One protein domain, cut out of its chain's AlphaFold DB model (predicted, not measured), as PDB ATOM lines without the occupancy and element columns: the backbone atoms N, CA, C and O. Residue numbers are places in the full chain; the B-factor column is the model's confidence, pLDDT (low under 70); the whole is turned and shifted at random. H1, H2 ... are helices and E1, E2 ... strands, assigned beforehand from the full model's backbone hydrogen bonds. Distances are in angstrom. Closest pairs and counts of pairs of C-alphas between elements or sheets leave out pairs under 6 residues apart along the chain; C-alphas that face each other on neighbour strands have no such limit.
ATOM      1  N   VAL A   2      35.306  19.884 111.715       90.00
ATOM      2  CA  VAL A   2      35.676  20.172 110.303       90.00
ATOM      3  C   VAL A   2      35.246  21.555 109.772       90.00
ATOM      4  O   VAL A   2      36.034  22.235 109.122       90.00
ATOM      5  N   VAL A   3      34.022  22.006 110.076       87.44
ATOM      6  CA  VAL A   3      33.478  23.296 109.597       87.44
ATOM      7  C   VAL A   3      34.291  24.505 110.084       87.44
ATOM      8  O   VAL A   3      34.496  25.449 109.325       87.44
ATOM      9  N   LEU A   4      34.797  24.475 111.322       87.06
ATOM     10  CA  LEU A   4      35.586  25.576 111.887       87.06
ATOM     11  C   LEU A   4      36.970  25.651 111.226       87.06
ATOM     12  O   LEU A   4      37.443  26.739 110.906       87.06
ATOM     13  N   VAL A   5      37.575  24.493 110.945       91.88
ATOM     14  CA  VAL A   5      38.858  24.393 110.230       91.88
ATOM     15  C   VAL A   5      38.735  24.960 108.811       91.88
ATOM     16  O   VAL A   5      39.585  25.743 108.392       91.88
ATOM     17  N   LEU A   6      37.649  24.637 108.096       91.75
ATOM     18  CA  LEU A   6      37.372  25.188 106.763       91.75
ATOM     19  C   LEU A   6      37.181  26.711 106.775       91.75
ATOM     20  O   LEU A   6      37.715  27.390 105.899       91.75
ATOM     21  N   ALA A   7      36.469  27.256 107.765       91.56
ATOM     22  CA  ALA A   7      36.258  28.700 107.882       91.56
ATOM     23  C   ALA A   7      37.576  29.467 108.103       91.56
ATOM     24  O   ALA A   7      37.830  30.468 107.430       91.56
ATOM     25  N   VAL A   8      38.445  28.972 108.992       94.06
ATOM     26  CA  VAL A   8      39.763  29.579 109.248       94.06
ATOM     27  C   VAL A   8      40.679  29.447 108.028       94.06
ATOM     28  O   VAL A   8      41.324  30.422 107.645       94.06
ATOM     29  N   ALA A   9      40.697  28.285 107.365       92.69
ATOM     30  CA  ALA A   9      41.480  28.084 106.147       92.69
ATOM     31  C   ALA A   9      41.068  29.062 105.033       92.69
ATOM     32  O   ALA A   9      41.930  29.723 104.454       92.69
ATOM     33  N   ALA A  10      39.764  29.217 104.776       90.38
ATOM     34  CA  ALA A  10      39.251  30.159 103.781       90.38
ATOM     35  C   ALA A  10      39.642  31.618 104.088       90.38
ATOM     36  O   ALA A  10      40.013  32.362 103.180       90.38
ATOM     37  N   MET A  11      39.619  32.017 105.365       91.25
ATOM     38  CA  MET A  11      39.996  33.368 105.793       91.25
ATOM     39  C   MET A  11      41.495  33.651 105.602       91.25
ATOM     40  O   MET A  11      41.860  34.731 105.135       91.25
ATOM     41  N   ILE A  12      42.361  32.677 105.903       91.00
ATOM     42  CA  ILE A  12      43.812  32.788 105.680       91.00
ATOM     43  C   ILE A  12      44.119  32.854 104.180       91.00
ATOM     44  O   ILE A  12      44.872  33.730 103.756       91.00
ATOM     45  N   PHE A  13      43.508  31.984 103.367       89.94
ATOM     46  CA  PHE A  13      43.675  32.022 101.911       89.94
ATOM     47  C   PHE A  13      43.292  33.389 101.335       89.94
ATOM     48  O   PHE A  13      44.065  33.946 100.558       89.94
ATOM     49  N   LEU A  14      42.160  33.967 101.755       88.19
ATOM     50  CA  LEU A  14      41.729  35.298 101.317       88.19
ATOM     51  C   LEU A  14      42.793  36.372 101.600       88.19
ATOM     52  O   LEU A  14      43.126  37.146 100.706       88.19
ATOM     53  N   MET A  15      43.367  36.400 102.808       87.12
ATOM     54  CA  MET A  15      44.424  37.365 103.145       87.12
ATOM     55  C   MET A  15      45.696  37.158 102.308       87.12
ATOM     56  O   MET A  15      46.272  38.130 101.825       87.12
ATOM     57  N   VAL A  16      46.113  35.907 102.091       87.00
ATOM     58  CA  VAL A  16      47.303  35.572 101.287       87.00
ATOM     59  C   VAL A  16      47.123  35.981  99.821       87.00
ATOM     60  O   VAL A  16      48.026  36.593  99.249       87.00
ATOM     61  N   PHE A  17      45.956  35.716  99.225       84.19
ATOM     62  CA  PHE A  17      45.661  36.089  97.836       84.19
ATOM     63  C   PHE A  17      45.638  37.605  97.599       84.19
ATOM     64  O   PHE A  17      45.955  38.038  96.495       84.19
ATOM     65  N   ILE A  18      45.315  38.415  98.613       82.94
ATOM     66  CA  ILE A  18      45.368  39.885  98.523       82.94
ATOM     67  C   ILE A  18      46.791  40.411  98.787       82.94
ATOM     68  O   ILE A  18      47.249  41.326  98.105       82.94
ATOM     69  N   ALA A  19      47.515  39.838  99.755       75.44
ATOM     70  CA  ALA A  19      48.815  40.357 100.190       75.44
ATOM     71  C   ALA A  19      49.980  40.040  99.230       75.44
ATOM     72  O   ALA A  19      50.859  40.883  99.036       75.44
ATOM     73  N   LEU A  20      50.003  38.847  98.624       81.00
ATOM     74  CA  LEU A  20      51.083  38.437  97.715       81.00
ATOM     75  C   LEU A  20      51.255  39.344  96.477       81.00
ATOM     76  O   LEU A  20      52.387  39.782  96.254       81.00
ATOM     77  N   PRO A  21      50.211  39.676  95.685       81.75
ATOM     78  CA  PRO A  21      50.385  40.539  94.511       81.75
ATOM     79  C   PRO A  21      50.842  41.956  94.890       81.75
ATOM     80  O   PRO A  21      51.703  42.522  94.219       81.75
ATOM     81  N   ALA A  22      50.349  42.506  96.006       81.44
ATOM     82  CA  ALA A  22      50.758  43.826  96.488       81.44
ATOM     83  C   ALA A  22      52.260  43.888  96.843       81.44
ATOM     84  O   ALA A  22      52.937  44.866  96.524       81.44
ATOM     85  N   MET A  23      52.808  42.827  97.449       85.50
ATOM     86  CA  MET A  23      54.239  42.750  97.764       85.50
ATOM     87  C   MET A  23      55.114  42.687  96.502       85.50
ATOM     88  O   MET A  23      56.190  43.285  96.476       85.50
ATOM     89  N   GLN A  24      54.661  41.995  95.452       88.00
ATOM     90  CA  GLN A  24      55.396  41.888  94.187       88.00
ATOM     91  C   GLN A  24      55.512  43.244  93.478       88.00
ATOM     92  O   GLN A  24      56.606  43.606  93.045       88.00
ATOM     93  N   ILE A  25      54.423  44.022  93.432       89.88
ATOM     94  CA  ILE A  25      54.418  45.395  92.894       89.88
ATOM     95  C   ILE A  25      55.439  46.263  93.647       89.88
ATOM     96  O   ILE A  25      56.301  46.889  93.035       89.88
ATOM     97  N   MET A  26      55.414  46.230  94.985       88.31
ATOM     98  CA  MET A  26      56.329  47.023  95.816       88.31
ATOM     99  C   MET A  26      57.809  46.667  95.590       88.31
ATOM    100  O   MET A  26      58.670  47.551  95.610       88.31
ATOM    101  N   GLN A  27      58.121  45.388  95.354       92.38
ATOM    102  CA  GLN A  27      59.477  44.950  95.009       92.38
ATOM    103  C   GLN A  27      59.910  45.454  93.624       92.38
ATOM    104  O   GLN A  27      61.026  45.962  93.501       92.38
ATOM    105  N   ARG A  28      59.034  45.387  92.608       93.69
ATOM    106  CA  ARG A  28      59.318  45.929  91.267       93.69
ATOM    107  C   ARG A  28      59.525  47.443  91.294       93.69
ATOM    108  O   ARG A  28      60.531  47.921  90.779       93.69
ATOM    109  N   ASP A  29      58.652  48.194  91.963       94.00
ATOM    110  CA  ASP A  29      58.789  49.651  92.100       94.00
ATOM    111  C   ASP A  29      60.060  50.052  92.874       94.00
ATOM    112  O   ASP A  29      60.671  51.082  92.583       94.00
ATOM    113  N   THR A  30      60.509  49.222  93.824       94.44
ATOM    114  CA  THR A  30      61.795  49.414  94.520       94.44
ATOM    115  C   THR A  30      62.986  49.174  93.585       94.44
ATOM    116  O   THR A  30      63.944  49.946  93.614       94.44
ATOM    117  N   ALA A  31      62.935  48.144  92.734       94.06
ATOM    118  CA  ALA A  31      63.957  47.894  91.716       94.06
ATOM    119  C   ALA A  31      64.026  49.045  90.692       94.06
ATOM    120  O   ALA A  31      65.083  49.654  90.548       94.06
ATOM    121  N   ARG A  32      62.882  49.453  90.125       94.31
ATOM    122  CA  ARG A  32      62.751  50.612  89.219       94.31
ATOM    123  C   ARG A  32      63.302  51.900  89.839       94.31
ATOM    124  O   ARG A  32      64.019  52.658  89.189       94.31
ATOM    125  N   ALA A  33      63.053  52.141  91.128       94.25
ATOM    126  CA  ALA A  33      63.636  53.282  91.837       94.25
ATOM    127  C   ALA A  33      65.170  53.201  91.960       94.25
ATOM    128  O   ALA A  33      65.840  54.235  91.896       94.25
ATOM    129  N   ASN A  34      65.741  52.002  92.100       94.44
ATOM    130  CA  ASN A  34      67.191  51.799  92.080       94.44
ATOM    131  C   ASN A  34      67.784  52.002  90.675       94.44
ATOM    132  O   ASN A  34      68.865  52.577  90.567       94.44
ATOM    133  N   ASP A  35      67.072  51.632  89.610       94.06
ATOM    134  CA  ASP A  35      67.494  51.878  88.224       94.06
ATOM    135  C   ASP A  35      67.463  53.374  87.859       94.06
ATOM    136  O   ASP A  35      68.407  53.900  87.264       94.06
ATOM    137  N   VAL A  36      66.454  54.119  88.319       94.62
ATOM    138  CA  VAL A  36      66.432  55.591  88.199       94.62
ATOM    139  C   VAL A  36      67.573  56.234  89.010       94.62
ATOM    140  O   VAL A  36      68.243  57.161  88.536       94.62
ATOM    141  N   ASN A  37      67.876  55.714  90.208       94.88
ATOM    142  CA  ASN A  37      69.058  56.135  90.975       94.88
ATOM    143  C   ASN A  37      70.375  55.782  90.242       94.88
ATOM    144  O   ASN A  37      71.349  56.533  90.350       94.88
ATOM    145  N   ARG A  38      70.425  54.682  89.472       94.25
ATOM    146  CA  ARG A  38      71.576  54.310  88.631       94.25
ATOM    147  C   ARG A  38      71.801  55.344  87.531       94.25
ATOM    148  O   ARG A  38      72.926  55.824  87.444       94.25
ATOM    149  N   ILE A  39      70.774  55.772  86.783       95.25
ATOM    150  CA  ILE A  39      70.916  56.886  85.814       95.25
ATOM    151  C   ILE A  39      71.476  58.125  86.513       95.25
ATOM    152  O   ILE A  39      72.474  58.683  86.070       95.25
ATOM    153  N   THR A  40      70.862  58.527  87.627       94.94
ATOM    154  CA  THR A  40      71.252  59.704  88.422       94.94
ATOM    155  C   THR A  40      72.740  59.653  88.812       94.94
ATOM    156  O   THR A  40      73.481  60.624  88.658       94.94
ATOM    157  N   THR A  41      73.210  58.486  89.263       95.25
ATOM    158  CA  THR A  41      74.612  58.242  89.639       95.25
ATOM    159  C   THR A  41      75.539  58.286  88.425       95.25
ATOM    160  O   THR A  41      76.568  58.958  88.452       95.25
ATOM    161  N   GLN A  42      75.160  57.618  87.337       95.38
ATOM    162  CA  GLN A  42      75.949  57.561  86.112       95.38
ATOM    163  C   GLN A  42      76.037  58.914  85.402       95.38
ATOM    164  O   GLN A  42      77.074  59.245  84.835       95.38
ATOM    165  N   LEU A  43      74.994  59.741  85.478       95.81
ATOM    166  CA  LEU A  43      74.986  61.085  84.911       95.81
ATOM    167  C   LEU A  43      75.904  62.035  85.701       95.81
ATOM    168  O   LEU A  43      76.593  62.854  85.095       95.81
ATOM    169  N   ASN A  44      76.024  61.861  87.023       95.31
ATOM    170  CA  ASN A  44      77.059  62.528  87.825       95.31
ATOM    171  C   ASN A  44      78.481  62.081  87.431       95.31
ATOM    172  O   ASN A  44      79.388  62.915  87.328       95.31
ATOM    173  N   SER A  45      78.691  60.788  87.155       95.19
ATOM    174  CA  SER A  45      79.962  60.281  86.613       95.19
ATOM    175  C   SER A  45      80.259  60.859  85.225       95.19
ATOM    176  O   SER A  45      81.376  61.317  84.983       95.19
ATOM    177  N   TYR A  46      79.261  60.925  84.338       95.25
ATOM    178  CA  TYR A  46      79.382  61.555  83.023       95.25
ATOM    179  C   TYR A  46      79.773  63.031  83.149       95.25
ATOM    180  O   TYR A  46      80.746  63.452  82.526       95.25
ATOM    181  N   GLN A  47      79.076  63.805  83.988       95.00
ATOM    182  CA  GLN A  47      79.401  65.212  84.239       95.00
ATOM    183  C   GLN A  47      80.829  65.382  84.764       95.00
ATOM    184  O   GLN A  47      81.563  66.239  84.271       95.00
ATOM    185  N   SER A  48      81.254  64.543  85.710       95.19
ATOM    186  CA  SER A  48      82.617  64.577  86.259       95.19
ATOM    187  C   SER A  48      83.677  64.329  85.177       95.19
ATOM    188  O   SER A  48      84.692  65.020  85.140       95.19
ATOM    189  N   ASN A  49      83.406  63.410  84.247       94.31
ATOM    190  CA  ASN A  49      84.300  63.079  83.133       94.31
ATOM    191  C   ASN A  49      84.258  64.098  81.974       94.31
ATOM    192  O   ASN A  49      85.175  64.123  81.155       94.31
ATOM    193  N   ASN A  50      83.216  64.935  81.887       94.00
ATOM    194  CA  ASN A  50      82.956  65.839  80.757       94.00
ATOM    195  C   ASN A  50      82.865  67.323  81.171       94.00
ATOM    196  O   ASN A  50      82.133  68.103  80.562       94.00
ATOM    197  N   ASN A  51      83.627  67.744  82.188       93.50
ATOM    198  CA  ASN A  51      83.696  69.137  82.662       93.50
ATOM    199  C   ASN A  51      82.322  69.729  83.041       93.50
ATOM    200  O   ASN A  51      81.968  70.827  82.615       93.50
ATOM    201  N   GLN A  52      81.546  68.977  83.828       93.06
ATOM    202  CA  GLN A  52      80.190  69.307  84.299       93.06
ATOM    203  C   GLN A  52      79.149  69.483  83.180       93.06
ATOM    204  O   GLN A  52      78.065  70.017  83.410       93.06
ATOM    205  N   LYS A  53      79.442  69.012  81.963       93.50
ATOM    206  CA  LYS A  53      78.476  68.985  80.861       93.50
ATOM    207  C   LYS A  53      77.612  67.732  80.927       93.50
ATOM    208  O   LYS A  53      78.102  66.640  81.203       93.50
ATOM    209  N   ILE A  54      76.338  67.910  80.612       94.25
ATOM    210  CA  ILE A  54      75.409  66.829  80.274       94.25
ATOM    211  C   ILE A  54      75.596  66.409  78.806       94.25
ATOM    212  O   ILE A  54      76.190  67.176  78.036       94.25
ATOM    213  N   PRO A  55      75.091  65.234  78.392       94.94
ATOM    214  CA  PRO A  55      74.992  64.902  76.979       94.94
ATOM    215  C   PRO A  55      74.135  65.937  76.222       94.94
ATOM    216  O   PRO A  55      73.172  66.499  76.751       94.94
ATOM    217  N   SER A  56      74.522  66.224  74.982       91.12
ATOM    218  CA  SER A  56      73.850  67.154  74.079       91.12
ATOM    219  C   SER A  56      72.527  66.569  73.580       91.12
ATOM    220  O   SER A  56      72.453  65.422  73.143       91.12
ATOM    221  N   MET A  57      71.496  67.415  73.595       83.56
ATOM    222  CA  MET A  57      70.179  67.143  73.011       83.56
ATOM    223  C   MET A  57      70.115  67.409  71.502       83.56
ATOM    224  O   MET A  57      69.092  67.149  70.883       83.56
ATOM    225  N   ASP A  58      71.183  67.932  70.892       84.31
ATOM    226  CA  ASP A  58      71.207  68.254  69.455       84.31
ATOM    227  C   ASP A  58      71.196  66.983  68.580       84.31
ATOM    228  O   ASP A  58      71.098  67.069  67.355       84.31
ATOM    229  N   LYS A  59      71.364  65.810  69.208       77.06
ATOM    230  CA  LYS A  59      71.598  64.517  68.559       77.06
ATOM    231  C   LYS A  59      70.476  63.518  68.751       77.06
ATOM    232  O   LYS A  59      69.997  63.000  67.756       77.06
ATOM    233  N   ASP A  60      70.053  63.288  69.989       84.75
ATOM    234  CA  ASP A  60      69.038  62.291  70.320       84.75
ATOM    235  C   ASP A  60      67.960  62.962  71.189       84.75
ATOM    236  O   ASP A  60      68.275  63.498  72.255       84.75
ATOM    237  N   ALA A  61      66.698  62.937  70.744       87.69
ATOM    238  CA  ALA A  61      65.547  63.232  71.609       87.69
ATOM    239  C   ALA A  61      64.972  61.954  72.248       87.69
ATOM    240  O   ALA A  61      64.222  62.022  73.219       87.69
ATOM    241  N   TYR A  62      65.353  60.789  71.721       91.44
ATOM    242  CA  TYR A  62      64.972  59.471  72.208       91.44
ATOM    243  C   TYR A  62      66.105  58.477  71.957       91.44
ATOM    244  O   TYR A  62      66.857  58.619  70.991       91.44
ATOM    245  N   VAL A  63      66.224  57.481  72.827       93.19
ATOM    246  CA  VAL A  63      67.144  56.350  72.689       93.19
ATOM    247  C   VAL A  63      66.345  55.086  72.985       93.19
ATOM    248  O   VAL A  63      66.011  54.840  74.148       93.19
ATOM    249  N   SER A  64      66.034  54.291  71.955       92.88
ATOM    250  CA  SER A  64      65.336  53.012  72.160       92.88
ATOM    251  C   SER A  64      66.167  52.064  73.023       92.88
ATOM    252  O   SER A  64      67.373  51.879  72.802       92.88
ATOM    253  N   GLY A  65      65.502  51.428  73.986       92.50
ATOM    254  CA  GLY A  65      66.108  50.482  74.909       92.50
ATOM    255  C   GLY A  65      66.746  49.307  74.173       92.50
ATOM    256  O   GLY A  65      66.183  48.737  73.241       92.50
ATOM    257  N   HIS A  66      67.951  48.924  74.576       91.69
ATOM    258  CA  HIS A  66      68.659  47.785  73.996       91.69
ATOM    259  C   HIS A  66      69.667  47.192  74.988       91.69
ATOM    260  O   HIS A  66      70.045  47.834  75.971       91.69
ATOM    261  N   ALA A  67      70.088  45.948  74.739       88.81
ATOM    262  CA  ALA A  67      71.008  45.204  75.605       88.81
ATOM    263  C   ALA A  67      72.458  45.147  75.085       88.81
ATOM    264  O   ALA A  67      73.376  44.952  75.881       88.81
ATOM    265  N   ASP A  68      72.668  45.306  73.773       87.81
ATOM    266  CA  ASP A  68      73.971  45.150  73.115       87.81
ATOM    267  C   ASP A  68      74.581  46.501  72.718       87.81
ATOM    268  O   ASP A  68      74.022  47.227  71.899       87.81
ATOM    269  N   VAL A  69      75.768  46.796  73.251       89.00
ATOM    270  CA  VAL A  69      76.520  48.041  73.011       89.00
ATOM    271  C   VAL A  69      76.804  48.282  71.519       89.00
ATOM    272  O   VAL A  69      77.512  47.501  70.871       89.00
ATOM    273  N   ASP A  70      76.361  49.427  70.993       89.69
ATOM    274  CA  ASP A  70      76.738  49.940  69.680       89.69
ATOM    275  C   ASP A  70      78.164  50.506  69.713       89.69
ATOM    276  O   ASP A  70      78.457  51.568  70.257       89.69
ATOM    277  N   LYS A  71      79.096  49.826  69.046       88.12
ATOM    278  CA  LYS A  71      80.491  50.289  68.965       88.12
ATOM    279  C   LYS A  71      80.638  51.610  68.202       88.12
ATOM    280  O   LYS A  71      81.654  52.287  68.369       88.12
ATOM    281  N   ASP A  72      79.649  52.008  67.402       88.75
ATOM    282  CA  ASP A  72      79.714  53.253  66.646       88.75
ATOM    283  C   ASP A  72      79.549  54.508  67.511       88.75
ATOM    284  O   ASP A  72      80.140  55.533  67.162       88.75
ATOM    285  N   VAL A  73      78.849  54.456  68.653       88.31
ATOM    286  CA  VAL A  73      78.682  55.651  69.512       88.31
ATOM    287  C   VAL A  73      79.952  56.029  70.287       88.31
ATOM    288  O   VAL A  73      80.051  57.111  70.858       88.31
ATOM    289  N   PHE A  74      80.996  55.195  70.239       89.44
ATOM    290  CA  PHE A  74      82.313  55.490  70.822       89.44
ATOM    291  C   PHE A  74      83.215  56.320  69.888       89.44
ATOM    292  O   PHE A  74      84.289  56.788  70.311       89.44
ATOM    293  N   LYS A  75      82.791  56.532  68.629       88.75
ATOM    294  CA  LYS A  75      83.426  57.454  67.672       88.75
ATOM    295  C   LYS A  75      83.392  58.877  68.238       88.75
ATOM    296  O   LYS A  75      82.442  59.267  68.906       88.75
ATOM    297  N   SER A  76      84.436  59.667  67.985       80.62
ATOM    298  CA  SER A  76      84.659  60.963  68.655       80.62
ATOM    299  C   SER A  76      83.492  61.948  68.542       80.62
ATOM    300  O   SER A  76      83.230  62.665  69.503       80.62
ATOM    301  N   ALA A  77      82.784  61.956  67.410       83.25
ATOM    302  CA  ALA A  77      81.609  62.796  67.194       83.25
ATOM    303  C   ALA A  77      80.438  62.454  68.133       83.25
ATOM    304  O   ALA A  77      79.686  63.349  68.509       83.25
ATOM    305  N   GLU A  78      80.277  61.189  68.526       85.31
ATOM    306  CA  GLU A  78      79.109  60.702  69.274       85.31
ATOM    307  C   GLU A  78      79.307  60.708  70.794       85.31
ATOM    308  O   GLU A  78      78.336  60.621  71.531       85.31
ATOM    309  N   ARG A  79      80.525  60.944  71.299       89.50
ATOM    310  CA  ARG A  79      80.831  60.936  72.751       89.50
ATOM    311  C   ARG A  79      80.088  61.982  73.595       89.50
ATOM    312  O   ARG A  79      80.147  61.955  74.824       89.50
ATOM    313  N   THR A  80      79.416  62.925  72.949       91.75
ATOM    314  CA  THR A  80      78.560  63.918  73.601       91.75
ATOM    315  C   THR A  80      77.073  63.598  73.502       91.75
ATOM    316  O   THR A  80      76.292  64.434  73.923       91.75
ATOM    317  N   SER A  81      76.654  62.475  72.917       93.56
ATOM    318  CA  SER A  81      75.237  62.154  72.704       93.56
ATOM    319  C   SER A  81      74.632  61.354  73.869       93.56
ATOM    320  O   SER A  81      75.356  60.765  74.681       93.56
ATOM    321  N   TRP A  82      73.302  61.336  73.969       94.31
ATOM    322  CA  TRP A  82      72.579  60.509  74.940       94.31
ATOM    323  C   TRP A  82      72.683  59.022  74.602       94.31
ATOM    324  O   TRP A  82      72.794  58.206  75.515       94.31
ATOM    325  N   ALA A  83      72.771  58.682  73.315       93.94
ATOM    326  CA  ALA A  83      73.130  57.342  72.858       93.94
ATOM    327  C   ALA A  83      74.480  56.872  73.442       93.94
ATOM    328  O   ALA A  83      74.561  55.809  74.048       93.94
ATOM    329  N   TYR A  84      75.537  57.691  73.370       94.12
ATOM    330  CA  TYR A  84      76.815  57.342  74.003       94.12
ATOM    331  C   TYR A  84      76.715  57.226  75.531       94.12
ATOM    332  O   TYR A  84      77.360  56.357  76.118       94.12
ATOM    333  N   PHE A  85      75.921  58.075  76.190       94.75
ATOM    334  CA  PHE A  85      75.683  57.948  77.630       94.75
ATOM    335  C   PHE A  85      75.021  56.606  77.982       94.75
ATOM    336  O   PHE A  85      75.499  55.917  78.886       94.75
ATOM    337  N   TYR A  86      73.981  56.208  77.245       94.56
ATOM    338  CA  TYR A  86      73.303  54.926  77.425       94.56
ATOM    339  C   TYR A  86      74.292  53.755  77.299       94.56
ATOM    340  O   TYR A  86      74.482  52.985  78.243       94.56
ATOM    341  N   ASP A  87      75.005  53.677  76.177       92.81
ATOM    342  CA  ASP A  87      75.914  52.574  75.866       92.81
ATOM    343  C   ASP A  87      77.130  52.504  76.796       92.81
ATOM    344  O   ASP A  87      77.515  51.426  77.253       92.81
ATOM    345  N   ALA A  88      77.764  53.645  77.086       92.38
ATOM    346  CA  ALA A  88      79.018  53.676  77.833       92.38
ATOM    347  C   ALA A  88      78.834  53.683  79.360       92.38
ATOM    348  O   ALA A  88      79.738  53.226  80.060       92.38
ATOM    349  N   TYR A  89      77.704  54.186  79.877       93.00
ATOM    350  CA  TYR A  89      77.476  54.346  81.320       93.00
ATOM    351  C   TYR A  89      76.286  53.544  81.865       93.00
ATOM    352  O   TYR A  89      76.340  53.123  83.023       93.00
ATOM    353  N   LEU A  90      75.216  53.325  81.087       92.69
ATOM    354  CA  LEU A  90      74.054  52.565  81.564       92.69
ATOM    355  C   LEU A  90      74.228  51.069  81.326       92.69
ATOM    356  O   LEU A  90      74.323  50.342  82.311       92.69
ATOM    357  N   ILE A  91      74.318  50.598  80.079       90.25
ATOM    358  CA  ILE A  91      74.536  49.164  79.812       90.25
ATOM    359  C   ILE A  91      76.004  48.759  80.000       90.25
ATOM    360  O   ILE A  91      76.275  47.752  80.653       90.25
ATOM    361  N   GLY A  92      76.952  49.576  79.527       77.75
ATOM    362  CA  GLY A  92      78.387  49.326  79.663       77.75
ATOM    363  C   GLY A  92      78.858  48.031  78.988       77.75
ATOM    364  O   GLY A  92      78.114  47.334  78.305       77.75
ATOM    365  N   THR A  93      80.131  47.679  79.180       60.69
ATOM    366  CA  THR A  93      80.708  46.451  78.595       60.69
ATOM    367  C   THR A  93      80.570  45.204  79.478       60.69
ATOM    368  O   THR A  93      80.913  44.115  79.024       60.69
ATOM    369  N   ASP A  94      80.123  45.335  80.735       59.56
ATOM    370  CA  ASP A  94      79.883  44.192  81.629       59.56
ATOM    371  C   ASP A  94      78.406  43.782  81.580       59.56
ATOM    372  O   ASP A  94      77.543  44.342  82.258       59.56
ATOM    373  N   THR A  95      78.125  42.756  80.777       55.38
ATOM    374  CA  THR A  95      76.778  42.250  80.468       55.38
ATOM    375  C   THR A  95      76.013  41.677  81.670       55.38
ATOM    376  O   THR A  95      74.859  41.268  81.531       55.38
ATOM    377  N   LYS A  96      76.623  41.644  82.863       56.88
ATOM    378  CA  LYS A  96      76.015  41.141  84.105       56.88
ATOM    379  C   LYS A  96      74.997  42.087  84.735       56.88
ATOM    380  O   LYS A  96      74.122  41.611  85.452       56.88
ATOM    381  N   GLN A  97      75.098  43.395  84.500       62.94
ATOM    382  CA  GLN A  97      74.156  44.386  85.037       62.94
ATOM    383  C   GLN A  97      73.349  45.025  83.911       62.94
ATOM    384  O   GLN A  97      73.482  46.219  83.641       62.94
ATOM    385  N   LYS A  98      72.489  44.232  83.261       77.56
ATOM    386  CA  LYS A  98      71.536  44.736  82.261       77.56
ATOM    387  C   LYS A  98      70.784  45.954  82.809       77.56
ATOM    388  O   LYS A  98      70.368  45.952  83.967       77.56
ATOM    389  N   PHE A  99      70.653  46.996  81.996       91.00
ATOM    390  CA  PHE A  99      69.821  48.150  82.315       91.00
ATOM    391  C   PHE A  99      68.420  47.897  81.750       91.00
ATOM    392  O   PHE A  99      68.115  48.256  80.616       91.00
ATOM    393  N   ALA A 100      67.622  47.158  82.514       91.62
ATOM    394  CA  ALA A 100      66.329  46.633  82.103       91.62
ATOM    395  C   ALA A 100      65.358  46.650  83.283       91.62
ATOM    396  O   ALA A 100      65.785  46.533  84.434       91.62
ATOM    397  N   ASP A 101      64.074  46.780  82.981       92.94
ATOM    398  CA  ASP A 101      62.995  46.707  83.960       92.94
ATOM    399  C   ASP A 101      62.967  45.324  84.647       92.94
ATOM    400  O   ASP A 101      63.464  44.343  84.081       92.94
ATOM    401  N   PRO A 102      62.390  45.186  85.857       91.62
ATOM    402  CA  PRO A 102      62.023  43.891  86.434       91.62
ATOM    403  C   PRO A 102      61.364  42.885  85.476       91.62
ATOM    404  O   PRO A 102      61.559  41.680  85.649       91.62
ATOM    405  N   ASP A 103      60.648  43.363  84.455       89.19
ATOM    406  CA  ASP A 103      60.019  42.543  83.410       89.19
ATOM    407  C   ASP A 103      61.014  42.073  82.306       89.19
ATOM    408  O   ASP A 103      60.652  41.350  81.381       89.19
ATOM    409  N   GLN A 104      62.309  42.383  82.473       89.06
ATOM    410  CA  GLN A 104      63.488  42.052  81.646       89.06
ATOM    411  C   GLN A 104      63.633  42.795  80.310       89.06
ATOM    412  O   GLN A 104      64.631  42.586  79.608       89.06
ATOM    413  N   GLU A 105      62.713  43.697  79.981       90.81
ATOM    414  CA  GLU A 105      62.828  44.560  78.805       90.81
ATOM    415  C   GLU A 105      63.757  45.763  79.080       90.81
ATOM    416  O   GLU A 105      63.715  46.338  80.173       90.81
ATOM    417  N   PRO A 106      64.644  46.148  78.139       92.94
ATOM    418  CA  PRO A 106      65.516  47.308  78.318       92.94
ATOM    419  C   PRO A 106      64.724  48.611  78.482       92.94
ATOM    420  O   PRO A 106      63.769  48.854  77.749       92.94
ATOM    421  N   TYR A 107      65.157  49.489  79.388       94.06
ATOM    422  CA  TYR A 107      64.560  50.823  79.501       94.06
ATOM    423  C   TYR A 107      64.933  51.680  78.285       94.06
ATOM    424  O   TYR A 107      66.114  51.809  77.964       94.06
ATOM    425  N   SER A 108      63.962  52.340  77.659       93.38
ATOM    426  CA  SER A 108      64.232  53.422  76.698       93.38
ATOM    427  C   SER A 108      64.447  54.756  77.420       93.38
ATOM    428  O   SER A 108      63.996  54.924  78.554       93.38
ATOM    429  N   LEU A 109      65.098  55.731  76.779       92.94
ATOM    430  CA  LEU A 109      65.220  57.103  77.295       92.94
ATOM    431  C   LEU A 109      64.493  58.089  76.379       92.94
ATOM    432  O   LEU A 109      64.710  58.077  75.173       92.94
ATOM    433  N   GLU A 110      63.707  58.994  76.954       90.94
ATOM    434  CA  GLU A 110      63.104  60.140  76.263       90.94
ATOM    435  C   GLU A 110      63.663  61.431  76.863       90.94
ATOM    436  O   GLU A 110      63.620  61.622  78.077       90.94
ATOM    437  N   ILE A 111      64.221  62.303  76.026       91.31
ATOM    438  CA  ILE A 111      64.983  63.475  76.452       91.31
ATOM    439  C   ILE A 111      64.223  64.749  76.090       91.31
ATOM    440  O   ILE A 111      63.958  65.032  74.921       91.31
ATOM    441  N   SER A 112      63.914  65.560  77.102       90.38
ATOM    442  CA  SER A 112      63.225  66.838  76.944       90.38
ATOM    443  C   SER A 112      63.978  68.001  77.601       90.38
ATOM    444  O   SER A 112      64.773  67.849  78.531       90.38
ATOM    445  N   SER A 113      63.735  69.202  77.073       90.06
ATOM    446  CA  SER A 113      64.328  70.453  77.546       90.06
ATOM    447  C   SER A 113      63.287  71.274  78.283       90.06
ATOM    448  O   SER A 113      62.299  71.681  77.681       90.06
ATOM    449  N   CYS A 114      63.543  71.585  79.549       92.56
ATOM    450  CA  CYS A 114      62.727  72.495  80.347       92.56
ATOM    451  C   CYS A 114      63.375  73.888  80.430       92.56
ATOM    452  O   CYS A 114      63.489  74.477  81.499       92.56
ATOM    453  N   LYS A 115      63.897  74.410  79.310       91.94
ATOM    454  CA  LYS A 115      64.657  75.675  79.270       91.94
ATOM    455  C   LYS A 115      63.893  76.852  78.668       91.94
ATOM    456  O   LYS A 115      64.026  77.976  79.149       91.94
ATOM    457  N   ALA A 116      63.182  76.621  77.570       90.56
ATOM    458  CA  ALA A 116      62.495  77.669  76.824       90.56
ATOM    459  C   ALA A 116      61.197  78.085  77.540       90.56
ATOM    460  O   ALA A 116      60.605  77.282  78.257       90.56
ATOM    461  N   ALA A 117      60.752  79.333  77.378       86.75
ATOM    462  CA  ALA A 117      59.608  79.869  78.132       86.75
ATOM    463  C   ALA A 117      58.270  79.160  77.829       86.75
ATOM    464  O   ALA A 117      57.330  79.243  78.611       86.75
ATOM    465  N   ASP A 118      58.189  78.459  76.701       89.94
ATOM    466  CA  ASP A 118      57.082  77.606  76.280       89.94
ATOM    467  C   ASP A 118      57.193  76.156  76.785       89.94
ATOM    468  O   ASP A 118      56.184  75.452  76.789       89.94
ATOM    469  N   SER A 119      58.364  75.714  77.260       88.62
ATOM    470  CA  SER A 119      58.619  74.334  77.722       88.62
ATOM    471  C   SER A 119      58.144  74.022  79.150       88.62
ATOM    472  O   SER A 119      58.096  72.856  79.549       88.62
ATOM    473  N   TYR A 120      57.756  75.043  79.914       91.44
ATOM    474  CA  TYR A 120      57.208  74.918  81.265       91.44
ATOM    475  C   TYR A 120      55.978  75.811  81.458       91.44
ATOM    476  O   TYR A 120      55.684  76.678  80.631       91.44
ATOM    477  N   ASP A 121      55.225  75.575  82.528       91.44
ATOM    478  CA  ASP A 121      54.137  76.455  82.945       91.44
ATOM    479  C   ASP A 121      54.684  77.759  83.571       91.44
ATOM    480  O   ASP A 121      55.558  77.707  84.444       91.44
ATOM    481  N   PRO A 122      54.227  78.953  83.148       90.69
ATOM    482  CA  PRO A 122      54.785  80.212  83.630       90.69
ATOM    483  C   PRO A 122      54.498  80.497  85.112       90.69
ATOM    484  O   PRO A 122      55.246  81.286  85.696       90.69
ATOM    485  N   GLU A 123      53.489  79.875  85.725       90.88
ATOM    486  CA  GLU A 123      53.127  80.047  87.135       90.88
ATOM    487  C   GLU A 123      53.735  78.937  88.002       90.88
ATOM    488  O   GLU A 123      54.563  79.241  88.865       90.88
ATOM    489  N   SER A 124      53.403  77.664  87.741       90.62
ATOM    490  CA  SER A 124      53.859  76.519  88.554       90.62
ATOM    491  C   SER A 124      55.315  76.116  88.294       90.62
ATOM    492  O   SER A 124      55.919  75.423  89.109       90.62
ATOM    493  N   LYS A 125      55.902  76.567  87.175       92.81
ATOM    494  CA  LYS A 125      57.232  76.168  86.668       92.81
ATOM    495  C   LYS A 125      57.352  74.695  86.282       92.81
ATOM    496  O   LYS A 125      58.454  74.262  85.950       92.81
ATOM    497  N   GLU A 126      56.259  73.940  86.271       92.06
ATOM    498  CA  GLU A 126      56.257  72.524  85.903       92.06
ATOM    499  C   GLU A 126      56.617  72.332  84.424       92.06
ATOM    500  O   GLU A 126      56.118  73.027  83.536       92.06
ATOM    501  N   CYS A 127      57.511  71.385  84.152       91.50
ATOM    502  CA  CYS A 127      58.020  71.080  82.821       91.50
ATOM    503  C   CYS A 127      56.988  70.270  82.022       91.50
ATOM    504  O   CYS A 127      56.712  69.117  82.361       91.50
ATOM    505  N   LYS A 128      56.471  70.829  80.918       85.31
ATOM    506  CA  LYS A 128      55.343  70.253  80.153       85.31
ATOM    507  C   LYS A 128      55.629  68.863  79.591       85.31
ATOM    508  O   LYS A 128      54.775  67.990  79.655       85.31
ATOM    509  N   ASN A 129      56.854  68.655  79.108       73.06
ATOM    510  CA  ASN A 129      57.326  67.372  78.574       73.06
ATOM    511  C   ASN A 129      58.229  66.640  79.586       73.06
ATOM    512  O   ASN A 129      59.045  65.804  79.199       73.06
ATOM    513  N   GLY A 130      58.183  67.039  80.863       63.25
ATOM    514  CA  GLY A 130      59.081  66.528  81.894       63.25
ATOM    515  C   GLY A 130      58.443  65.477  82.794       63.25
ATOM    516  O   GLY A 130      59.047  64.455  83.102       63.25
ATOM    517  N   GLN A 131      57.191  65.695  83.182       62.59
ATOM    518  CA  GLN A 131      56.376  64.636  83.756       62.59
ATOM    519  C   GLN A 131      55.579  64.001  82.615       62.59
ATOM    520  O   GLN A 131      54.858  64.690  81.902       62.59
ATOM    521  N   ARG A 132      55.648  62.673  82.460       65.44
ATOM    522  CA  ARG A 132      54.738  61.901  81.588       65.44
ATOM    523  C   ARG A 132      53.316  61.847  82.187       65.44
ATOM    524  O   ARG A 132      52.716  60.777  82.295       65.44
ATOM    525  N   THR A 133      52.772  62.973  82.653       57.53
ATOM    526  CA  THR A 133      51.530  63.093  83.447       57.53
ATOM    527  C   THR A 133      50.371  62.333  82.809       57.53
ATOM    528  O   THR A 133      49.695  61.556  83.481       57.53
ATOM    529  N   HIS A 134      50.233  62.434  81.487       65.94
ATOM    530  CA  HIS A 134      49.123  61.872  80.714       65.94
ATOM    531  C   HIS A 134      49.130  60.332  80.510       65.94
ATOM    532  O   HIS A 134      48.130  59.795  80.055       65.94
ATOM    533  N   TYR A 135      50.200  59.603  80.865       76.88
ATOM    534  CA  TYR A 135      50.486  58.258  80.306       76.88
ATOM    535  C   TYR A 135      50.125  56.969  81.102       76.88
ATOM    536  O   TYR A 135      50.542  55.895  80.689       76.88
ATOM    537  N   THR A 136      49.441  56.986  82.261       86.62
ATOM    538  CA  THR A 136      49.339  55.783  83.168       86.62
ATOM    539  C   THR A 136      50.714  55.110  83.449       86.62
ATOM    540  O   THR A 136      51.714  55.783  83.235       86.62
ATOM    541  N   PHE A 137      50.816  53.868  83.964       88.69
ATOM    542  CA  PHE A 137      52.068  53.061  83.960       88.69
ATOM    543  C   PHE A 137      52.157  52.183  82.698       88.69
ATOM    544  O   PHE A 137      53.186  52.147  82.032       88.69
ATOM    545  N   THR A 138      51.045  51.551  82.317       89.00
ATOM    546  CA  THR A 138      50.954  50.601  81.200       89.00
ATOM    547  C   THR A 138      51.397  51.188  79.857       89.00
ATOM    548  O   THR A 138      52.183  50.566  79.157       89.00
ATOM    549  N   GLN A 139      51.004  52.420  79.514       87.00
ATOM    550  CA  GLN A 139      51.430  53.027  78.237       87.00
ATOM    551  C   GLN A 139      52.926  53.414  78.240       87.00
ATOM    552  O   GLN A 139      53.520  53.605  77.179       87.00
ATOM    553  N   GLN A 140      53.548  53.542  79.424       87.06
ATOM    554  CA  GLN A 140      54.992  53.747  79.570       87.06
ATOM    555  C   GLN A 140      55.766  52.429  79.427       87.06
ATOM    556  O   GLN A 140      56.827  52.448  78.805       87.06
ATOM    557  N   SER A 141      55.252  51.307  79.952       87.12
ATOM    558  CA  SER A 141      55.845  49.979  79.730       87.12
ATOM    559  C   SER A 141      55.685  49.530  78.276       87.12
ATOM    560  O   SER A 141      56.683  49.214  77.648       87.12
ATOM    561  N   GLU A 142      54.480  49.645  77.702       84.62
ATOM    562  CA  GLU A 142      54.148  49.269  76.311       84.62
ATOM    563  C   GLU A 142      54.807  50.153  75.232       84.62
ATOM    564  O   GLU A 142      54.618  49.911  74.043       84.62
ATOM    565  N   GLY A 143      55.555  51.193  75.618       72.00
ATOM    566  CA  GLY A 143      56.336  51.990  74.672       72.00
ATOM    567  C   GLY A 143      55.509  52.943  73.814       72.00
ATOM    568  O   GLY A 143      55.790  53.097  72.632       72.00
ATOM    569  N   THR A 144      54.505  53.627  74.377       64.44
ATOM    570  CA  THR A 144      53.873  54.738  73.644       64.44
ATOM    571  C   THR A 144      54.855  55.915  73.561       64.44
ATOM    572  O   THR A 144      55.138  56.581  74.563       64.44
ATOM    573  N   GLU A 145      55.413  56.128  72.374       65.62
ATOM    574  CA  GLU A 145      56.389  57.168  72.034       65.62
ATOM    575  C   GLU A 145      55.688  58.505  71.729       65.62
ATOM    576  O   GLU A 145      54.827  58.548  70.853       65.62
ATOM    577  N   ASP A 146      56.074  59.607  72.388       63.06
ATOM    578  CA  ASP A 146      55.622  60.959  71.990       63.06
ATOM    579  C   ASP A 146      56.622  61.630  71.029       63.06
ATOM    580  O   ASP A 146      56.271  62.576  70.320       63.06
ATOM    581  N   ASN A 147      57.882  61.168  70.991       67.69
ATOM    582  CA  ASN A 147      58.932  61.778  70.177       67.69
ATOM    583  C   ASN A 147      60.117  60.833  69.879       67.69
ATOM    584  O   ASN A 147      61.117  60.880  70.583       67.69
ATOM    585  N   THR A 148      60.078  60.061  68.789       72.62
ATOM    586  CA  THR A 148      61.236  59.279  68.282       72.62
ATOM    587  C   THR A 148      62.189  60.068  67.376       72.62
ATOM    588  O   THR A 148      63.010  59.489  66.658       72.62
ATOM    589  N   SER A 149      62.118  61.404  67.385       76.25
ATOM    590  CA  SER A 149      62.978  62.230  66.531       76.25
ATOM    591  C   SER A 149      64.456  61.977  66.832       76.25
ATOM    592  O   SER A 149      64.923  62.144  67.960       76.25
ATOM    593  N   ASN A 150      65.199  61.623  65.785       82.19
ATOM    594  CA  ASN A 150      66.616  61.273  65.839       82.19
ATOM    595  C   ASN A 150      66.963  60.057  66.726       82.19
ATOM    596  O   ASN A 150      68.111  59.943  67.150       82.19
ATOM    597  N   ASP A 151      66.037  59.121  66.978       87.94
ATOM    598  CA  ASP A 151      66.420  57.855  67.615       87.94
ATOM    599  C   ASP A 151      67.349  57.037  66.704       87.94
ATOM    600  O   ASP A 151      66.945  56.431  65.705       87.94
ATOM    601  N   ARG A 152      68.623  56.977  67.096       87.56
ATOM    602  CA  ARG A 152      69.662  56.173  66.443       87.56
ATOM    603  C   ARG A 152      69.343  54.669  66.443       87.56
ATOM    604  O   ARG A 152      69.872  53.934  65.604       87.56
ATOM    605  N   TYR A 153      68.520  54.201  67.377       89.50
ATOM    606  CA  TYR A 153      68.249  52.786  67.619       89.50
ATOM    607  C   TYR A 153      66.911  52.318  67.038       89.50
ATOM    608  O   TYR A 153      66.637  51.126  67.127       89.50
ATOM    609  N   ALA A 154      66.147  53.169  66.346       86.81
ATOM    610  CA  ALA A 154      64.788  52.873  65.868       86.81
ATOM    611  C   ALA A 154      64.636  51.592  65.012       86.81
ATOM    612  O   ALA A 154      63.539  51.070  64.852       86.81
ATOM    613  N   SER A 155      65.722  51.070  64.425       85.12
ATOM    614  CA  SER A 155      65.723  49.814  63.647       85.12
ATOM    615  C   SER A 155      66.300  48.591  64.382       85.12
ATOM    616  O   SER A 155      66.445  47.539  63.761       85.12
ATOM    617  N   LYS A 156      66.714  48.724  65.650       87.88
ATOM    618  CA  LYS A 156      67.439  47.675  66.403       87.88
ATOM    619  C   LYS A 156      67.183  47.635  67.917       87.88
ATOM    620  O   LYS A 156      67.486  46.618  68.533       87.88
ATOM    621  N   GLY A 157      66.713  48.727  68.510       88.06
ATOM    622  CA  GLY A 157      66.246  48.776  69.891       88.06
ATOM    623  C   GLY A 157      64.770  48.410  69.993       88.06
ATOM    624  O   GLY A 157      64.086  48.227  68.985       88.06
ATOM    625  N   THR A 158      64.299  48.324  71.227       90.00
ATOM    626  CA  THR A 158      62.913  48.045  71.589       90.00
ATOM    627  C   THR A 158      62.382  49.256  72.355       90.00
ATOM    628  O   THR A 158      62.895  49.534  73.443       90.00
ATOM    629  N   PRO A 159      61.398  49.998  71.820       88.62
ATOM    630  CA  PRO A 159      60.714  51.028  72.582       88.62
ATOM    631  C   PRO A 159      59.844  50.371  73.650       88.62
ATOM    632  O   PRO A 159      59.296  49.286  73.456       88.62
ATOM    633  N   GLY A 160      59.745  51.025  74.799       89.19
ATOM    634  CA  GLY A 160      59.212  50.398  76.000       89.19
ATOM    635  C   GLY A 160      59.936  50.893  77.237       89.19
ATOM    636  O   GLY A 160      61.052  51.420  77.157       89.19
ATOM    637  N   HIS A 161      59.258  50.772  78.377       91.75
ATOM    638  CA  HIS A 161      59.748  51.185  79.693       91.75
ATOM    639  C   HIS A 161      60.466  52.556  79.663       91.75
ATOM    640  O   HIS A 161      61.538  52.736  80.234       91.75
ATOM    641  N   THR A 162      59.880  53.538  78.970       91.50
ATOM    642  CA  THR A 162      60.549  54.807  78.634       91.50
ATOM    643  C   THR A 162      60.772  55.690  79.863       91.50
ATOM    644  O   THR A 162      59.816  56.245  80.404       91.50
ATOM    645  N   ILE A 163      62.018  55.893  80.285       92.75
ATOM    646  CA  ILE A 163      62.394  56.841  81.344       92.75
ATOM    647  C   ILE A 163      62.488  58.254  80.758       92.75
ATOM    648  O   ILE A 163      63.183  58.479  79.769       92.75
ATOM    649  N   SER A 164      61.818  59.219  81.391       92.25
ATOM    650  CA  SER A 164      61.874  60.624  80.976       92.25
ATOM    651  C   SER A 164      63.065  61.326  81.629       92.25
ATOM    652  O   SER A 164      63.253  61.257  82.846       92.25
ATOM    653  N   ILE A 165      63.883  61.991  80.820       93.50
ATOM    654  CA  ILE A 165      65.057  62.759  81.225       93.50
ATOM    655  C   ILE A 165      64.832  64.215  80.834       93.50
ATOM    656  O   ILE A 165      64.675  64.550  79.665       93.50
ATOM    657  N   VAL A 166      64.859  65.095  81.827       93.31
ATOM    658  CA  VAL A 166      64.410  66.481  81.702       93.31
ATOM    659  C   VAL A 166      65.558  67.402  82.061       93.31
ATOM    660  O   VAL A 166      65.856  67.613  83.240       93.31
ATOM    661  N   VAL A 167      66.235  67.962  81.066       94.12
ATOM    662  CA  VAL A 167      67.338  68.897  81.321       94.12
ATOM    663  C   VAL A 167      66.798  70.291  81.640       94.12
ATOM    664  O   VAL A 167      65.665  70.626  81.292       94.12
ATOM    665  N   ASN A 168      67.614  71.120  82.297       94.69
ATOM    666  CA  ASN A 168      67.198  72.415  82.840       94.69
ATOM    667  C   ASN A 168      66.018  72.286  83.820       94.69
ATOM    668  O   ASN A 168      65.097  73.100  83.813       94.69
ATOM    669  N   SER A 169      66.042  71.257  84.673       95.19
ATOM    670  CA  SER A 169      65.000  71.022  85.675       95.19
ATOM    671  C   SER A 169      65.550  70.498  87.004       95.19
ATOM    672  O   SER A 169      66.701  70.069  87.089       95.19
ATOM    673  N   SER A 170      64.714  70.536  88.039       95.00
ATOM    674  CA  SER A 170      64.906  69.864  89.329       95.00
ATOM    675  C   SER A 170      63.595  69.192  89.742       95.00
ATOM    676  O   SER A 170      62.528  69.612  89.296       95.00
ATOM    677  N   CYS A 171      63.646  68.181  90.609       94.31
ATOM    678  CA  CYS A 171      62.434  67.566  91.145       94.31
ATOM    679  C   CYS A 171      61.819  68.417  92.262       94.31
ATOM    680  O   CYS A 171      62.511  68.730  93.234       94.31
ATOM    681  N   ASP A 172      60.524  68.706  92.157       93.62
ATOM    682  CA  ASP A 172      59.670  69.102  93.278       93.62
ATOM    683  C   ASP A 172      58.643  67.984  93.517       93.62
ATOM    684  O   ASP A 172      57.760  67.724  92.697       93.62
ATOM    685  N   GLY A 173      58.838  67.224  94.597       91.94
ATOM    686  CA  GLY A 173      58.087  65.996  94.863       91.94
ATOM    687  C   GLY A 173      58.202  64.964  93.732       91.94
ATOM    688  O   GLY A 173      59.250  64.342  93.546       91.94
ATOM    689  N   GLU A 174      57.100  64.760  93.009       91.38
ATOM    690  CA  GLU A 174      56.971  63.817  91.888       91.38
ATOM    691  C   GLU A 174      57.018  64.498  90.502       91.38
ATOM    692  O   GLU A 174      56.895  63.824  89.474       91.38
ATOM    693  N   THR A 175      57.209  65.821  90.465       91.00
ATOM    694  CA  THR A 175      57.149  66.649  89.254       91.00
ATOM    695  C   THR A 175      58.515  67.260  88.933       91.00
ATOM    696  O   THR A 175      59.284  67.612  89.826       91.00
ATOM    697  N   ALA A 176      58.835  67.409  87.645       93.44
ATOM    698  CA  ALA A 176      59.994  68.179  87.200       93.44
ATOM    699  C   ALA A 176      59.614  69.661  87.061       93.44
ATOM    700  O   ALA A 176      58.672  69.981  86.336       93.44
ATOM    701  N   VAL A 177      60.363  70.557  87.704       94.00
ATOM    702  CA  VAL A 177      60.186  72.016  87.617       94.00
ATOM    703  C   VAL A 177      61.415  72.697  87.018       94.00
ATOM    704  O   VAL A 177      62.542  72.220  87.175       94.00
ATOM    705  N   HIS A 178      61.212  73.816  86.323       94.69
ATOM    706  CA  HIS A 178      62.261  74.573  85.637       94.69
ATOM    707  C   HIS A 178      63.432  74.947  86.558       94.69
ATOM    708  O   HIS A 178      63.253  75.480  87.655       94.69
ATOM    709  N   SER A 179      64.656  74.747  86.064       93.88
ATOM    710  CA  SER A 179      65.897  75.156  86.714       93.88
ATOM    711  C   SER A 179      66.846  75.840  85.729       93.88
ATOM    712  O   SER A 179      67.070  75.388  84.605       93.88
ATOM    713  N   THR A 180      67.471  76.928  86.175       89.50
ATOM    714  CA  THR A 180      68.375  77.748  85.354       89.50
ATOM    715  C   THR A 180      69.735  77.092  85.089       89.50
ATOM    716  O   THR A 180      70.465  77.529  84.197       89.50
ATOM    717  N   GLY A 181      70.095  76.038  85.831       87.50
ATOM    718  CA  GLY A 181      71.373  75.342  85.676       87.50
ATOM    719  C   GLY A 181      71.439  74.504  84.396       87.50
ATOM    720  O   GLY A 181      70.614  73.622  84.177       87.50
ATOM    721  N   GLY A 182      72.452  74.744  83.557       85.38
ATOM    722  CA  GLY A 182      72.660  74.021  82.291       85.38
ATOM    723  C   GLY A 182      73.022  72.539  82.437       85.38
ATOM    724  O   GLY A 182      72.938  71.796  81.467       85.38
ATOM    725  N   ASN A 183      73.416  72.118  83.638       91.81
ATOM    726  CA  ASN A 183      73.744  70.740  83.994       91.81
ATOM    727  C   ASN A 183      72.725  70.110  84.964       91.81
ATOM    728  O   ASN A 183      72.954  69.007  85.454       91.81
ATOM    729  N   LYS A 184      71.626  70.814  85.263       94.69
ATOM    730  CA  LYS A 184      70.555  70.323  86.130       94.69
ATOM    731  C   LYS A 184      69.609  69.443  85.333       94.69
ATOM    732  O   LYS A 184      69.134  69.852  84.272       94.69
ATOM    733  N   VAL A 185      69.393  68.225  85.816       95.44
ATOM    734  CA  VAL A 185      68.611  67.199  85.121       95.44
ATOM    735  C   VAL A 185      67.745  66.469  86.128       95.44
ATOM    736  O   VAL A 185      68.249  66.053  87.171       95.44
ATOM    737  N   SER A 186      66.473  66.272  85.786       95.38
ATOM    738  CA  SER A 186      65.566  65.371  86.495       95.38
ATOM    739  C   SER A 186      65.333  64.107  85.674       95.38
ATOM    740  O   SER A 186      65.257  64.162  84.449       95.38
ATOM    741  N   VAL A 187      65.211  62.973  86.350       95.00
ATOM    742  CA  VAL A 187      64.950  61.649  85.786       95.00
ATOM    743  C   VAL A 187      63.654  61.141  86.407       95.00
ATOM    744  O   VAL A 187      63.533  61.107  87.637       95.00
ATOM    745  N   LEU A 188      62.680  60.796  85.561       93.50
ATOM    746  CA  LEU A 188      61.312  60.477  85.954       93.50
ATOM    747  C   LEU A 188      60.843  59.140  85.379       93.50
ATOM    748  O   LEU A 188      60.958  58.877  84.180       93.50
ATOM    749  N   TYR A 189      60.250  58.315  86.238       92.44
ATOM    750  CA  TYR A 189      59.646  57.035  85.862       92.44
ATOM    751  C   TYR A 189      58.419  56.748  86.725       92.44
ATOM    752  O   TYR A 189      58.430  57.053  87.919       92.44
ATOM    753  N   LYS A 190      57.344  56.188  86.161       91.31
ATOM    754  CA  LYS A 190      56.141  55.914  86.951       91.31
ATOM    755  C   LYS A 190      56.240  54.604  87.703       91.31
ATOM    756  O   LYS A 190      56.931  53.674  87.302       91.31
ATOM    757  N   ARG A 191      55.517  54.556  88.813       91.06
ATOM    758  CA  ARG A 191      55.330  53.347  89.604       91.06
ATOM    759  C   ARG A 191      54.090  52.610  89.152       91.06
ATOM    760  O   ARG A 191      53.067  53.222  88.847       91.06
ATOM    761  N   GLU A 192      54.169  51.294  89.206       89.56
ATOM    762  CA  GLU A 192      53.034  50.411  88.978       89.56
ATOM    763  C   GLU A 192      52.017  50.530  90.129       89.56
ATOM    764  O   GLU A 192      50.811  50.562  89.893       89.56
ATOM    765  N   GLY A 193      52.493  50.727  91.367       83.06
ATOM    766  CA  GLY A 193      51.664  51.053  92.532       83.06
ATOM    767  C   GLY A 193      51.121  52.492  92.577       83.06
ATOM    768  O   GLY A 193      50.444  52.849  93.541       83.06
ATOM    769  N   GLY A 194      51.403  53.318  91.562       86.44
ATOM    770  CA  GLY A 194      50.984  54.718  91.479       86.44
ATOM    771  C   GLY A 194      52.027  55.733  91.972       86.44
ATOM    772  O   GLY A 194      52.888  55.440  92.804       86.44
ATOM    773  N   GLY A 195      51.932  56.950  91.430       88.88
ATOM    774  CA  GLY A 195      52.917  58.022  91.612       88.88
ATOM    775  C   GLY A 195      54.106  57.940  90.645       88.88
ATOM    776  O   GLY A 195      54.187  57.057  89.782       88.88
ATOM    777  N   VAL A 196      55.036  58.886  90.777       91.62
ATOM    778  CA  VAL A 196      56.229  59.034  89.930       91.62
ATOM    779  C   VAL A 196      57.498  59.072  90.783       91.62
ATOM    780  O   VAL A 196      57.637  59.846  91.726       91.62
ATOM    781  N   ILE A 197      58.483  58.251  90.424       93.38
ATOM    782  CA  ILE A 197      59.851  58.374  90.923       93.38
ATOM    783  C   ILE A 197      60.474  59.583  90.224       93.38
ATOM    784  O   ILE A 197      60.730  59.503  89.029       93.38
ATOM    785  N   CYS A 198      60.758  60.663  90.955       94.44
ATOM    786  CA  CYS A 198      61.586  61.772  90.471       94.44
ATOM    787  C   CYS A 198      62.945  61.776  91.195       94.44
ATOM    788  O   CYS A 198      63.019  61.630  92.425       94.44
ATOM    789  N   ARG A 199      64.040  61.919  90.440       96.00
ATOM    790  CA  ARG A 199      65.406  62.134  90.953       96.00
ATOM    791  C   ARG A 199      66.102  63.228  90.159       96.00
ATOM    792  O   ARG A 199      66.070  63.179  88.940       96.00
ATOM    793  N   SER A 200      66.756  64.176  90.824       93.81
ATOM    794  CA  SER A 200      67.498  65.250  90.154       93.81
ATOM    795  C   SER A 200      68.935  65.383  90.650       93.81
ATOM    796  O   SER A 200      69.229  65.053  91.801       93.81
ATOM    797  N   ILE A 201      69.806  65.901  89.779       92.44
ATOM    798  CA  ILE A 201      71.217  66.240  90.053       92.44
ATOM    799  C   ILE A 201      71.476  67.730  89.871       92.44
ATOM    800  O   ILE A 201      70.805  68.353  89.023       92.44
TER     801      ILE A 201
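This is residues 2 to 201 of the 201 residues of an uncharacterized protein of Candidatus Saccharibacteria bacterium (UniProt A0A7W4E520). A twisted four-stranded sheet, E1 E2 E5 E6, has the second half of one very long helix, H1, packed along one face and a small two-stranded sheet, E3 E4, partly face to face with it as a loose sandwich. The beginning of H1, residues 2 to 21, sticks out far beyond this body as a bare arm, and the short helices H2 and H3 and long loops fill out the body. The 200 printed residues run H1 H2 H3 E1 H4 E2 E3 E4 E5 E6, of mixed class, with under half of the residues in named elements; the larger sheet is mixed, the smaller antiparallel. The whole is only just compact, close to loose, with a radius of gyration of the C-alphas of 19.6 A and spans of 76 by 44 by 29 A.

In the larger sheet, E1 (residues 109 to 113) is the parallel neighbour of E2 (163 to 167), with N 110 and O 163 2.9 A apart. With H4 (138 to 141) between them they form a strand-helix-strand unit, two parallel strands joined through a helix, with a right-handed crossover. E5 (185 to 190) is antiparallel to E2, N 166 and O 186 being 2.8 A apart. E5 and E6 (196 to 200) form a hairpin, with N 187 and O 199 2.7 A apart. H1 (2 to 49) is on this sheet in two layers, a helix on one face of a sheet, at a height of 10.0 A over E5 and E6; it runs along the strands, at 19 degrees to E5 on the local plane. E3 (169 to 172) and E4 (175 to 178) form a hairpin, with N 177 and O 170 2.8 A apart; the closest C-alphas of E3 and E6, Ser 170 and Ser 200, are 5.4 A apart. H3 (82 to 91) touches H1 residues 38 to 46 at a steep tilt of 56 degrees, opposite ways; the closest C-alphas, Gln 42 and Tyr 89, are 6.0 A apart. H2 (71 to 74) touches H3, the closest C-alphas, Val 73 and Tyr 84, being 5.1 A apart. H3 and H4 only graze the sheet. O i to N i+4 pairs are within hydrogen-bond range in 42 of 44 for H1 and 5 of 6 for H3; H2 and H4 are too short for such a pair.

E5 measures 16.9 A, E1 13.4 A and H3 12.5 A from first to last C-alpha. H1, 70.3 A long, begins at C-alpha 2 (35.676, 20.172, 110.303) and ends at C-alpha 49 (84.300, 63.079, 83.133). E6 ends at C-alpha 200 (67.498, 65.250, 90.154).

The C-alphas of Val 2 and Ser 76, the two farthest apart, are 76.1 A apart. The printed part has no cut. The links H1 to H2, H3 to E1, E1 to H4 and H4 to E2 are long. Residues 93 to 97, 130 to 134 and 144 to 147 have pLDDT under 70.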